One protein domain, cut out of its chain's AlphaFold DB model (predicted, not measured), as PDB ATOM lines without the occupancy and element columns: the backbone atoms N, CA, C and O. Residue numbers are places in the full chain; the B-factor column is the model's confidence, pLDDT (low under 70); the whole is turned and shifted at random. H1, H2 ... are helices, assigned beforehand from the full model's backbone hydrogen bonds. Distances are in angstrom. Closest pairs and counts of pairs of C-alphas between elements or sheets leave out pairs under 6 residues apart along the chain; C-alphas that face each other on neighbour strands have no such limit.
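This is residues 82 to 161 of the 172 residues of an uncharacterized protein of Cellvibrio sp. 79 (UniProt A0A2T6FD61). A helical hairpin of the long H4 and the shorter H3, meeting near the turn between them, has H1 making a corner with H4 near the starts of both, about perpendicular to it, and H2 off to one side, touching no helix. The packing is loose: H4 runs on well past its contacts, and its residues 156 to 161 stick out. The printed part has 80 residues, with four named helices in the order H1, H2, H3, H4 and no named strand, and its class is all helix. It is compact, with a radius of gyration of the C-alphas of 13.3 A and spans of 36 by 32 by 23 A.

Find C-alpha 138 at (14.555, 5.342, 122.853); from there H4, residues 138 to 161, runs 34.3 A to C-alpha 161 at (20.351, -22.772, 141.553). Look before it for H3, residues 122 to 134, 18.6 A long. H1, residues 87 to 96, begins at C-alpha 87 at (13.012, 5.320, 133.156), and H2 holds residues 100 to 110.

Start at Phe 140 in H4. Its C-alpha is 6.8 A from that of Ser 132, the closest pair of H3 and H4, which touch as a hairpin at a shallow tilt of 20 degrees, opposite ways. H4 touches H3 with residues 140 to 144 alone. H1 touches H4 about perpendicular, at 88 degrees; their closest C-alphas, of Phe 88 and Phe 140, are 4.8 A apart. H1 and H3 are close but not clearly touching, with the closest C-alphas, of Leu 92 and Ser 128, 7.4 A apart. H1 and H2 are also close but not clearly touching, at 6.1 A between the C-alphas of Leu 96 and Tyr 102. H2 is apart from H3 and H4. Every O i to N i+4 pair is within hydrogen-bond range in H1, H2 and H3; in H4, 19 of 20 are.

The two C-alphas farthest apart, of Thr 135 and Leu 161, are 39.3 A apart. The printed part has no cut. The link from H2 to H3, 11 residues, is long; the other two are tight. The mean pLDDT of the printed part is 78.8, and residues 150 to 157 are under 70.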
ATOM      1  N   GLU A  82      19.756   1.365 141.064       78.50
ATOM      2  CA  GLU A  82      20.028   1.665 139.652       78.50
ATOM      3  C   GLU A  82      19.181   0.804 138.706       78.50
ATOM      4  O   GLU A  82      18.739   1.280 137.662       78.50
ATOM      5  N   LYS A  83      18.897  -0.447 139.094       75.31
ATOM      6  CA  LYS A  83      18.058  -1.366 138.313       75.31
ATOM      7  C   LYS A  83      16.564  -1.107 138.478       75.31
ATOM      8  O   LYS A  83      15.814  -1.252 137.512       75.31
ATOM      9  N   ILE A  84      16.114  -0.730 139.676       75.44
ATOM     10  CA  ILE A  84      14.686  -0.498 139.941       75.44
ATOM     11  C   ILE A  84      14.241   0.929 139.600       75.44
ATOM     12  O   ILE A  84      13.087   1.140 139.249       75.44
ATOM     13  N   ASN A  85      15.138   1.916 139.623       80.81
ATOM     14  CA  ASN A  85      14.824   3.313 139.310       80.81
ATOM     15  C   ASN A  85      15.177   3.684 137.855       80.81
ATOM     16  O   ASN A  85      15.717   4.760 137.575       80.81
ATOM     17  N   THR A  86      14.876   2.792 136.911       83.31
ATOM     18  CA  THR A  86      15.038   3.065 135.475       83.31
ATOM     19  C   THR A  86      13.872   3.891 134.935       83.31
ATOM     20  O   THR A  86      12.794   3.974 135.536       83.31
ATOM     21  N   TYR A  87      14.070   4.529 133.780       81.94
ATOM     22  CA  TYR A  87      13.012   5.320 133.156       81.94
ATOM     23  C   TYR A  87      11.845   4.427 132.712       81.94
ATOM     24  O   TYR A  87      10.683   4.793 132.909       81.94
ATOM     25  N   PHE A  88      12.153   3.227 132.208       82.88
ATOM     26  CA  PHE A  88      11.163   2.190 131.922       82.88
ATOM     27  C   PHE A  88      10.291   1.874 133.142       82.88
ATOM     28  O   PHE A  88       9.070   1.993 133.049       82.88
ATOM     29  N   ILE A  89      10.898   1.533 134.286       81.12
ATOM     30  CA  ILE A  89      10.153   1.151 135.491       81.12
ATOM     31  C   ILE A  89       9.289   2.313 135.985       81.12
ATOM     32  O   ILE A  89       8.097   2.123 136.205       81.12
ATOM     33  N   ARG A  90       9.815   3.542 136.065       85.38
ATOM     34  CA  ARG A  90       9.009   4.708 136.478       85.38
ATOM     35  C   ARG A  90       7.785   4.928 135.584       85.38
ATOM     36  O   ARG A  90       6.687   5.138 136.095       85.38
ATOM     37  N   LYS A  91       7.962   4.861 134.258       83.06
ATOM     38  CA  LYS A  91       6.869   5.043 133.286       83.06
ATOM     39  C   LYS A  91       5.879   3.877 133.323       83.06
ATOM     40  O   LYS A  91       4.675   4.086 133.219       83.06
ATOM     41  N   LEU A  92       6.371   2.653 133.503       80.56
ATOM     42  CA  LEU A  92       5.538   1.468 133.669       80.56
ATOM     43  C   LEU A  92       4.666   1.597 134.924       80.56
ATOM     44  O   LEU A  92       3.451   1.455 134.835       80.56
ATOM     45  N   PHE A  93       5.258   1.923 136.073       81.38
ATOM     46  CA  PHE A  93       4.520   2.095 137.322       81.38
ATOM     47  C   PHE A  93       3.534   3.267 137.264       81.38
ATOM     48  O   PHE A  93       2.421   3.116 137.757       81.38
ATOM     49  N   SER A  94       3.871   4.394 136.626       83.56
ATOM     50  CA  SER A  94       2.934   5.522 136.501       83.56
ATOM     51  C   SER A  94       1.713   5.194 135.633       83.56
ATOM     52  O   SER A  94       0.602   5.633 135.930       83.56
ATOM     53  N   GLU A  95       1.886   4.384 134.586       79.38
ATOM     54  CA  GLU A  95       0.783   3.913 133.742       79.38
ATOM     55  C   GLU A  95      -0.043   2.814 134.419       79.38
ATOM     56  O   GLU A  95      -1.254   2.727 134.213       79.38
ATOM     57  N   LEU A  96       0.597   1.964 135.221       77.69
ATOM     58  CA  LEU A  96      -0.061   0.864 135.918       77.69
ATOM     59  C   LEU A  96      -0.761   1.295 137.205       77.69
ATOM     60  O   LEU A  96      -1.790   0.716 137.534       77.69
ATOM     61  N   ALA A  97      -0.283   2.341 137.880       80.06
ATOM     62  CA  ALA A  97      -0.963   2.944 139.027       80.06
ATOM     63  C   ALA A  97      -2.392   3.407 138.687       80.06
ATOM     64  O   ALA A  97      -3.247   3.480 139.562       80.06
ATOM     65  N   LYS A  98      -2.674   3.663 137.404       83.12
ATOM     66  CA  LYS A  98      -4.004   4.033 136.895       83.12
ATOM     67  C   LYS A  98      -4.945   2.830 136.712       83.12
ATOM     68  O   LYS A  98      -6.094   3.023 136.329       83.12
ATOM     69  N   LYS A  99      -4.474   1.592 136.912       83.50
ATOM     70  CA  LYS A  99      -5.222   0.354 136.636       83.50
ATOM     71  C   LYS A  99      -5.429  -0.459 137.911       83.50
ATOM     72  O   LYS A  99      -4.475  -0.980 138.487       83.50
ATOM     73  N   THR A 100      -6.686  -0.663 138.290       83.44
ATOM     74  CA  THR A 100      -7.080  -1.475 139.457       83.44
ATOM     75  C   THR A 100      -6.613  -2.928 139.358       83.44
ATOM     76  O   THR A 100      -6.192  -3.507 140.356       83.44
ATOM     77  N   GLU A 101      -6.582  -3.504 138.152       85.31
ATOM     78  CA  GLU A 101      -6.061  -4.858 137.917       85.31
ATOM     79  C   GLU A 101      -4.605  -5.012 138.395       85.31
ATOM     80  O   GLU A 101      -4.254  -6.012 139.019       85.31
ATOM     81  N   TYR A 102      -3.753  -4.011 138.153       81.94
ATOM     82  CA  TYR A 102      -2.355  -4.068 138.572       81.94
ATOM     83  C   TYR A 102      -2.208  -3.961 140.086       81.94
ATOM     84  O   TYR A 102      -1.455  -4.735 140.676       81.94
ATOM     85  N   ALA A 103      -2.953  -3.043 140.708       81.81
ATOM     86  CA  ALA A 103      -2.990  -2.926 142.161       81.81
ATOM     87  C   ALA A 103      -3.379  -4.271 142.797       81.81
ATOM     88  O   ALA A 103      -2.675  -4.753 143.680       81.81
ATOM     89  N   ASN A 104      -4.400  -4.945 142.254       88.25
ATOM     90  CA  ASN A 104      -4.816  -6.269 142.715       88.25
ATOM     91  C   ASN A 104      -3.704  -7.316 142.569       88.25
ATOM     92  O   ASN A 104      -3.434  -8.052 143.516       88.25
ATOM     93  N   ARG A 105      -3.015  -7.379 141.423       87.69
ATOM     94  CA  ARG A 105      -1.898  -8.323 141.214       87.69
ATOM     95  C   ARG A 105      -0.725  -8.048 142.153       87.69
ATOM     96  O   ARG A 105      -0.133  -8.990 142.676       87.69
ATOM     97  N   LEU A 106      -0.399  -6.780 142.393       83.62
ATOM     98  CA  LEU A 106       0.646  -6.395 143.337       83.62
ATOM     99  C   LEU A 106       0.274  -6.838 144.758       83.62
ATOM    100  O   LEU A 106       1.077  -7.496 145.416       83.62
ATOM    101  N   THR A 107      -0.965  -6.592 145.188       85.81
ATOM    102  CA  THR A 107      -1.492  -7.085 146.467       85.81
ATOM    103  C   THR A 107      -1.452  -8.611 146.547       85.81
ATOM    104  O   THR A 107      -0.992  -9.161 147.545       85.81
ATOM    105  N   MET A 108      -1.856  -9.319 145.488       88.25
ATOM    106  CA  MET A 108      -1.759 -10.781 145.403       88.25
ATOM    107  C   MET A 108      -0.314 -11.268 145.538       88.25
ATOM    108  O   MET A 108      -0.081 -12.295 146.170       88.25
ATOM    109  N   SER A 109       0.660 -10.544 144.984       85.31
ATOM    110  CA  SER A 109       2.082 -10.861 145.140       85.31
ATOM    111  C   SER A 109       2.571 -10.615 146.566       85.31
ATOM    112  O   SER A 109       3.229 -11.477 147.146       85.31
ATOM    113  N   CYS A 110       2.204  -9.484 147.176       82.81
ATOM    114  CA  CYS A 110       2.508  -9.189 148.580       82.81
ATOM    115  C   CYS A 110       1.917 -10.244 149.529       82.81
ATOM    116  O   CYS A 110       2.572 -10.637 150.497       82.81
ATOM    117  N   ASN A 111       0.726 -10.752 149.200       85.81
ATOM    118  CA  ASN A 111       0.030 -11.828 149.911       85.81
ATOM    119  C   ASN A 111       0.439 -13.235 149.449       85.81
ATOM    120  O   ASN A 111      -0.106 -14.222 149.939       85.81
ATOM    121  N   ARG A 112       1.404 -13.346 148.525       79.06
ATOM    122  CA  ARG A 112       1.983 -14.607 148.025       79.06
ATOM    123  C   ARG A 112       1.003 -15.555 147.344       79.06
ATOM    124  O   ARG A 112       1.260 -16.753 147.245       79.06
ATOM    125  N   VAL A 113      -0.096 -15.014 146.839       86.31
ATOM    126  CA  VAL A 113      -1.014 -15.731 145.952       86.31
ATOM    127  C   VAL A 113      -0.346 -15.957 144.595       86.31
ATOM    128  O   VAL A 113      -0.517 -17.005 143.979       86.31
ATOM    129  N   ILE A 114       0.464 -14.993 144.146       84.69
ATOM    130  CA  ILE A 114       1.277 -15.098 142.931       84.69
ATOM    131  C   ILE A 114       2.753 -14.822 143.239       84.69
ATOM    132  O   ILE A 114       3.086 -14.184 144.236       84.69
ATOM    133  N   LYS A 115       3.655 -15.297 142.372       79.62
ATOM    134  CA  LYS A 115       5.093 -14.995 142.468       79.62
ATOM    135  C   LYS A 115       5.361 -13.521 142.106       79.62
ATOM    136  O   LYS A 115       4.670 -13.017 141.219       79.62
ATOM    137  N   PRO A 116       6.408 -12.868 142.653       79.31
ATOM    138  CA  PRO A 116       6.753 -11.481 142.306       79.31
ATOM    139  C   PRO A 116       6.878 -11.221 140.801       79.31
ATOM    140  O   PRO A 116       6.326 -10.260 140.274       79.31
ATOM    141  N   LYS A 117       7.504 -12.146 140.067       75.69
ATOM    142  CA  LYS A 117       7.652 -12.053 138.605       75.69
ATOM    143  C   LYS A 117       6.322 -12.130 137.841       75.69
ATOM    144  O   LYS A 117       6.240 -11.656 136.719       75.69
ATOM    145  N   ALA A 118       5.267 -12.682 138.445       81.19
ATOM    146  CA  ALA A 118       3.937 -12.753 137.841       81.19
ATOM    147  C   ALA A 118       3.134 -11.449 138.000       81.19
ATOM    148  O   ALA A 118       2.026 -11.353 137.468       81.19
ATOM    149  N   VAL A 119       3.658 -10.442 138.708       80.00
ATOM    150  CA  VAL A 119       3.023  -9.119 138.809       80.00
ATOM    151  C   VAL A 119       2.919  -8.470 137.426       80.00
ATOM    152  O   VAL A 119       1.840  -8.007 137.055       80.00
ATOM    153  N   PHE A 120       3.992  -8.524 136.629       79.31
ATOM    154  CA  PHE A 120       4.006  -8.056 135.241       79.31
ATOM    155  C   PHE A 120       3.884  -9.233 134.278       79.31
ATOM    156  O   PHE A 120       4.749 -10.101 134.226       79.31
ATOM    157  N   THR A 121       2.816  -9.268 133.484       80.12
ATOM    158  CA  THR A 121       2.661 -10.309 132.461       80.12
ATOM    159  C   THR A 121       3.338  -9.914 131.153       80.12
ATOM    160  O   THR A 121       3.442  -8.731 130.823       80.12
ATOM    161  N   VAL A 122       3.735 -10.910 130.357       79.19
ATOM    162  CA  VAL A 122       4.299 -10.693 129.015       79.19
ATOM    163  C   VAL A 122       3.372  -9.839 128.129       79.19
ATOM    164  O   VAL A 122       3.865  -8.868 127.556       79.19
ATOM    165  N   PRO A 123       2.039 -10.064 128.078       80.94
ATOM    166  CA  PRO A 123       1.125  -9.183 127.344       80.94
ATOM    167  C   PRO A 123       1.123  -7.729 127.835       80.94
ATOM    168  O   PRO A 123       1.063  -6.806 127.022       80.94
ATOM    169  N   MET A 124       1.217  -7.495 129.151       78.75
ATOM    170  CA  MET A 124       1.303  -6.136 129.701       78.75
ATOM    171  C   MET A 124       2.596  -5.437 129.276       78.75
ATOM    172  O   MET A 124       2.562  -4.264 128.899       78.75
ATOM    173  N   LEU A 125       3.722  -6.156 129.312       79.19
ATOM    174  CA  LEU A 125       5.022  -5.641 128.883       79.19
ATOM    175  C   LEU A 125       5.034  -5.349 127.375       79.19
ATOM    176  O   LEU A 125       5.429  -4.255 126.978       79.19
ATOM    177  N   LEU A 126       4.514  -6.264 126.550       81.38
ATOM    178  CA  LEU A 126       4.372  -6.096 125.097       81.38
ATOM    179  C   LEU A 126       3.506  -4.891 124.735       81.38
ATOM    180  O   LEU A 126       3.898  -4.079 123.901       81.38
ATOM    181  N   LYS A 127       2.347  -4.724 125.383       82.38
ATOM    182  CA  LYS A 127       1.464  -3.577 125.127       82.38
ATOM    183  C   LYS A 127       2.160  -2.250 125.436       82.38
ATOM    184  O   LYS A 127       2.042  -1.297 124.665       82.38
ATOM    185  N   SER A 128       2.903  -2.188 126.541       76.00
ATOM    186  CA  SER A 128       3.693  -1.008 126.908       76.00
ATOM    187  C   SER A 128       4.855  -0.765 125.940       76.00
ATOM    188  O   SER A 128       5.112   0.381 125.577       76.00
ATOM    189  N   PHE A 129       5.515  -1.828 125.474       78.38
ATOM    190  CA  PHE A 129       6.567  -1.752 124.463       78.38
ATOM    191  C   PHE A 129       6.052  -1.196 123.136       78.38
ATOM    192  O   PHE A 129       6.593  -0.212 122.638       78.38
ATOM    193  N   ILE A 130       4.957  -1.749 122.613       82.88
ATOM    194  CA  ILE A 130       4.332  -1.289 121.369       82.88
ATOM    195  C   ILE A 130       3.955   0.192 121.482       82.88
ATOM    196  O   ILE A 130       4.328   0.988 120.625       82.88
ATOM    197  N   LYS A 131       3.307   0.599 122.583       79.38
ATOM    198  CA  LYS A 131       2.989   2.016 122.844       79.38
ATOM    199  C   LYS A 131       4.245   2.897 122.828       79.38
ATOM    200  O   LYS A 131       4.193   4.014 122.325       79.38
ATOM    201  N   SER A 132       5.366   2.406 123.357       74.62
ATOM    202  CA  SER A 132       6.628   3.152 123.381       74.62
ATOM    203  C   SER A 132       7.260   3.335 121.999       74.62
ATOM    204  O   SER A 132       7.794   4.415 121.739       74.62
ATOM    205  N   LEU A 133       7.135   2.334 121.114       78.75
ATOM    206  CA  LEU A 133       7.601   2.399 119.724       78.75
ATOM    207  C   LEU A 133       6.870   3.504 118.957       78.75
ATOM    208  O   LEU A 133       7.519   4.305 118.295       78.75
ATOM    209  N   TYR A 134       5.549   3.620 119.131       80.88
ATOM    210  CA  TYR A 134       4.764   4.714 118.539       80.88
ATOM    211  C   TYR A 134       5.182   6.103 119.036       80.88
ATOM    212  O   TYR A 134       5.017   7.087 118.324       80.88
ATOM    213  N   THR A 135       5.725   6.196 120.253       79.19
ATOM    214  CA  THR A 135       6.216   7.461 120.827       79.19
ATOM    215  C   THR A 135       7.712   7.708 120.598       79.19
ATOM    216  O   THR A 135       8.232   8.690 121.119       79.19
ATOM    217  N   CYS A 136       8.412   6.821 119.876       70.69
ATOM    218  CA  CYS A 136       9.862   6.877 119.628       70.69
ATOM    219  C   CYS A 136      10.719   7.104 120.891       70.69
ATOM    220  O   CYS A 136      11.743   7.787 120.866       70.69
ATOM    221  N   ASP A 137      10.320   6.524 122.025       80.69
ATOM    222  CA  ASP A 137      10.996   6.749 123.306       80.69
ATOM    223  C   ASP A 137      12.200   5.802 123.471       80.69
ATOM    224  O   ASP A 137      12.116   4.748 124.105       80.69
ATOM    225  N   ALA A 138      13.342   6.169 122.881       80.25
ATOM    226  CA  ALA A 138      14.555   5.342 122.853       80.25
ATOM    227  C   ALA A 138      15.068   4.931 124.250       80.25
ATOM    228  O   ALA A 138      15.606   3.834 124.421       80.25
ATOM    229  N   ARG A 139      14.859   5.775 125.274       81.31
ATOM    230  CA  ARG A 139      15.225   5.462 126.670       81.31
ATOM    231  C   ARG A 139      14.378   4.321 127.222       81.31
ATOM    232  O   ARG A 139      14.908   3.446 127.900       81.31
ATOM    233  N   PHE A 140      13.084   4.306 126.903       82.62
ATOM    234  CA  PHE A 140      12.182   3.229 127.303       82.62
ATOM    235  C   PHE A 140      12.572   1.895 126.664       82.62
ATOM    236  O   PHE A 140      12.638   0.888 127.360       82.62
ATOM    237  N   ILE A 141      12.856   1.894 125.358       76.44
ATOM    238  CA  ILE A 141      13.225   0.684 124.607       76.44
ATOM    239  C   ILE A 141      14.504   0.067 125.179       76.44
ATOM    240  O   ILE A 141      14.530  -1.125 125.483       76.44
ATOM    241  N   ARG A 142      15.545   0.884 125.383       83.69
ATOM    242  CA  ARG A 142      16.812   0.437 125.973       83.69
ATOM    243  C   ARG A 142      16.606  -0.168 127.363       83.69
ATOM    244  O   ARG A 142      17.066  -1.277 127.622       83.69
ATOM    245  N   ASP A 143      15.918   0.547 128.250       83.06
ATOM    246  CA  ASP A 143      15.732   0.110 129.636       83.06
ATOM    247  C   ASP A 143      14.828  -1.142 129.722       83.06
ATOM    248  O   ASP A 143      15.078  -2.023 130.546       83.06
ATOM    249  N   LEU A 144      13.826  -1.278 128.841       79.50
ATOM    250  CA  LEU A 144      13.020  -2.498 128.726       79.50
ATOM    251  C   LEU A 144      13.870  -3.691 128.275       79.50
ATOM    252  O   LEU A 144      13.727  -4.776 128.832       79.50
ATOM    253  N   MET A 145      14.750  -3.513 127.287       78.12
ATOM    254  CA  MET A 145      15.623  -4.594 126.818       78.12
ATOM    255  C   MET A 145      16.548  -5.102 127.927       78.12
ATOM    256  O   MET A 145      16.718  -6.314 128.078       78.12
ATOM    257  N   ILE A 146      17.085  -4.194 128.748       78.38
ATOM    258  CA  ILE A 146      17.866  -4.549 129.941       78.38
ATOM    259  C   ILE A 146      16.994  -5.335 130.929       78.38
ATOM    260  O   ILE A 146      17.396  -6.405 131.382       78.38
ATOM    261  N   TYR A 147      15.778  -4.854 131.210       76.06
ATOM    262  CA  TYR A 147      14.846  -5.512 132.128       76.06
ATOM    263  C   TYR A 147      14.456  -6.927 131.674       76.06
ATOM    264  O   TYR A 147      14.481  -7.858 132.478       76.06
ATOM    265  N   ILE A 148      14.128  -7.112 130.391       72.56
ATOM    266  CA  ILE A 148      13.788  -8.422 129.813       72.56
ATOM    267  C   ILE A 148      14.983  -9.368 129.932       72.56
ATOM    268  O   ILE A 148      14.829 -10.487 130.418       72.56
ATOM    269  N   THR A 149      16.176  -8.912 129.545       71.94
ATOM    270  CA  THR A 149      17.394  -9.734 129.591       71.94
ATOM    271  C   THR A 149      17.699 -10.186 131.019       71.94
ATOM    272  O   THR A 149      17.909 -11.376 131.256       71.94
ATOM    273  N   ASP A 150      17.641  -9.275 131.992       69.56
ATOM    274  CA  ASP A 150      17.850  -9.593 133.409       69.56
ATOM    275  C   ASP A 150      16.765 -10.534 133.962       69.56
ATOM    276  O   ASP A 150      17.059 -11.438 134.746       69.56
ATOM    277  N   THR A 151      15.510 -10.368 133.534       66.06
ATOM    278  CA  THR A 151      14.387 -11.184 134.016       66.06
ATOM    279  C   THR A 151      14.455 -12.609 133.467       66.06
ATOM    280  O   THR A 151      14.435 -13.560 134.248       66.06
ATOM    281  N   PHE A 152      14.617 -12.793 132.155       60.28
ATOM    282  CA  PHE A 152      14.665 -14.127 131.540       60.28
ATOM    283  C   PHE A 152      15.918 -14.916 131.931       60.28
ATOM    284  O   PHE A 152      15.838 -16.114 132.201       60.28
ATOM    285  N   THR A 153      17.076 -14.254 132.028       62.34
ATOM    286  CA  THR A 153      18.305 -14.921 132.493       62.34
ATOM    287  C   THR A 153      18.224 -15.328 133.964       62.34
ATOM    288  O   THR A 153      18.894 -16.280 134.371       62.34
ATOM    289  N   SER A 154      17.389 -14.652 134.762       65.00
ATOM    290  CA  SER A 154      17.162 -15.036 136.152       65.00
ATOM    291  C   SER A 154      16.328 -16.312 136.284       65.00
ATOM    292  O   SER A 154      16.716 -17.160 137.064       65.00
ATOM    293  N   ASP A 155      15.271 -16.546 135.500       63.66
ATOM    294  CA  ASP A 155      14.416 -17.740 135.682       63.66
ATOM    295  C   ASP A 155      15.174 -19.063 135.518       63.66
ATOM    296  O   ASP A 155      15.089 -19.949 136.372       63.66
ATOM    297  N   LEU A 156      15.993 -19.166 134.468       63.28
ATOM    298  CA  LEU A 156      16.841 -20.337 134.263       63.28
ATOM    299  C   LEU A 156      17.884 -20.465 135.383       63.28
ATOM    300  O   LEU A 156      18.160 -21.561 135.865       63.28
ATOM    301  N   ARG A 157      18.448 -19.339 135.837       67.44
ATOM    302  CA  ARG A 157      19.415 -19.312 136.939       67.44
ATOM    303  C   ARG A 157      18.782 -19.733 138.266       67.44
ATOM    304  O   ARG A 157      19.428 -20.458 139.014       67.44
ATOM    305  N   ASP A 158      17.559 -19.304 138.557       72.38
ATOM    306  CA  ASP A 158      16.816 -19.620 139.779       72.38
ATOM    307  C   ASP A 158      16.551 -21.125 139.843       72.38
ATOM    308  O   ASP A 158      16.836 -21.777 140.850       72.38
ATOM    309  N   GLU A 159      16.060 -21.693 138.740       73.00
ATOM    310  CA  GLU A 159      15.753 -23.114 138.649       73.00
ATOM    311  C   GLU A 159      17.022 -23.972 138.728       73.00
ATOM    312  O   GLU A 159      17.072 -24.948 139.484       73.00
ATOM    313  N   LEU A 160      18.084 -23.570 138.024       74.88
ATOM    314  CA  LEU A 160      19.390 -24.221 138.109       74.88
ATOM    315  C   LEU A 160      19.997 -24.102 139.509       74.88
ATOM    316  O   LEU A 160      20.573 -25.073 139.988       74.88
ATOM    317  N   LEU A 161      19.844 -22.966 140.195       76.94
ATOM    318  CA  LEU A 161      20.351 -22.772 141.553       76.94
ATOM    319  C   LEU A 161      19.635 -23.691 142.546       76.94
ATOM    320  O   LEU A 161      20.297 -24.332 143.361       76.94
TER     321      LEU A 161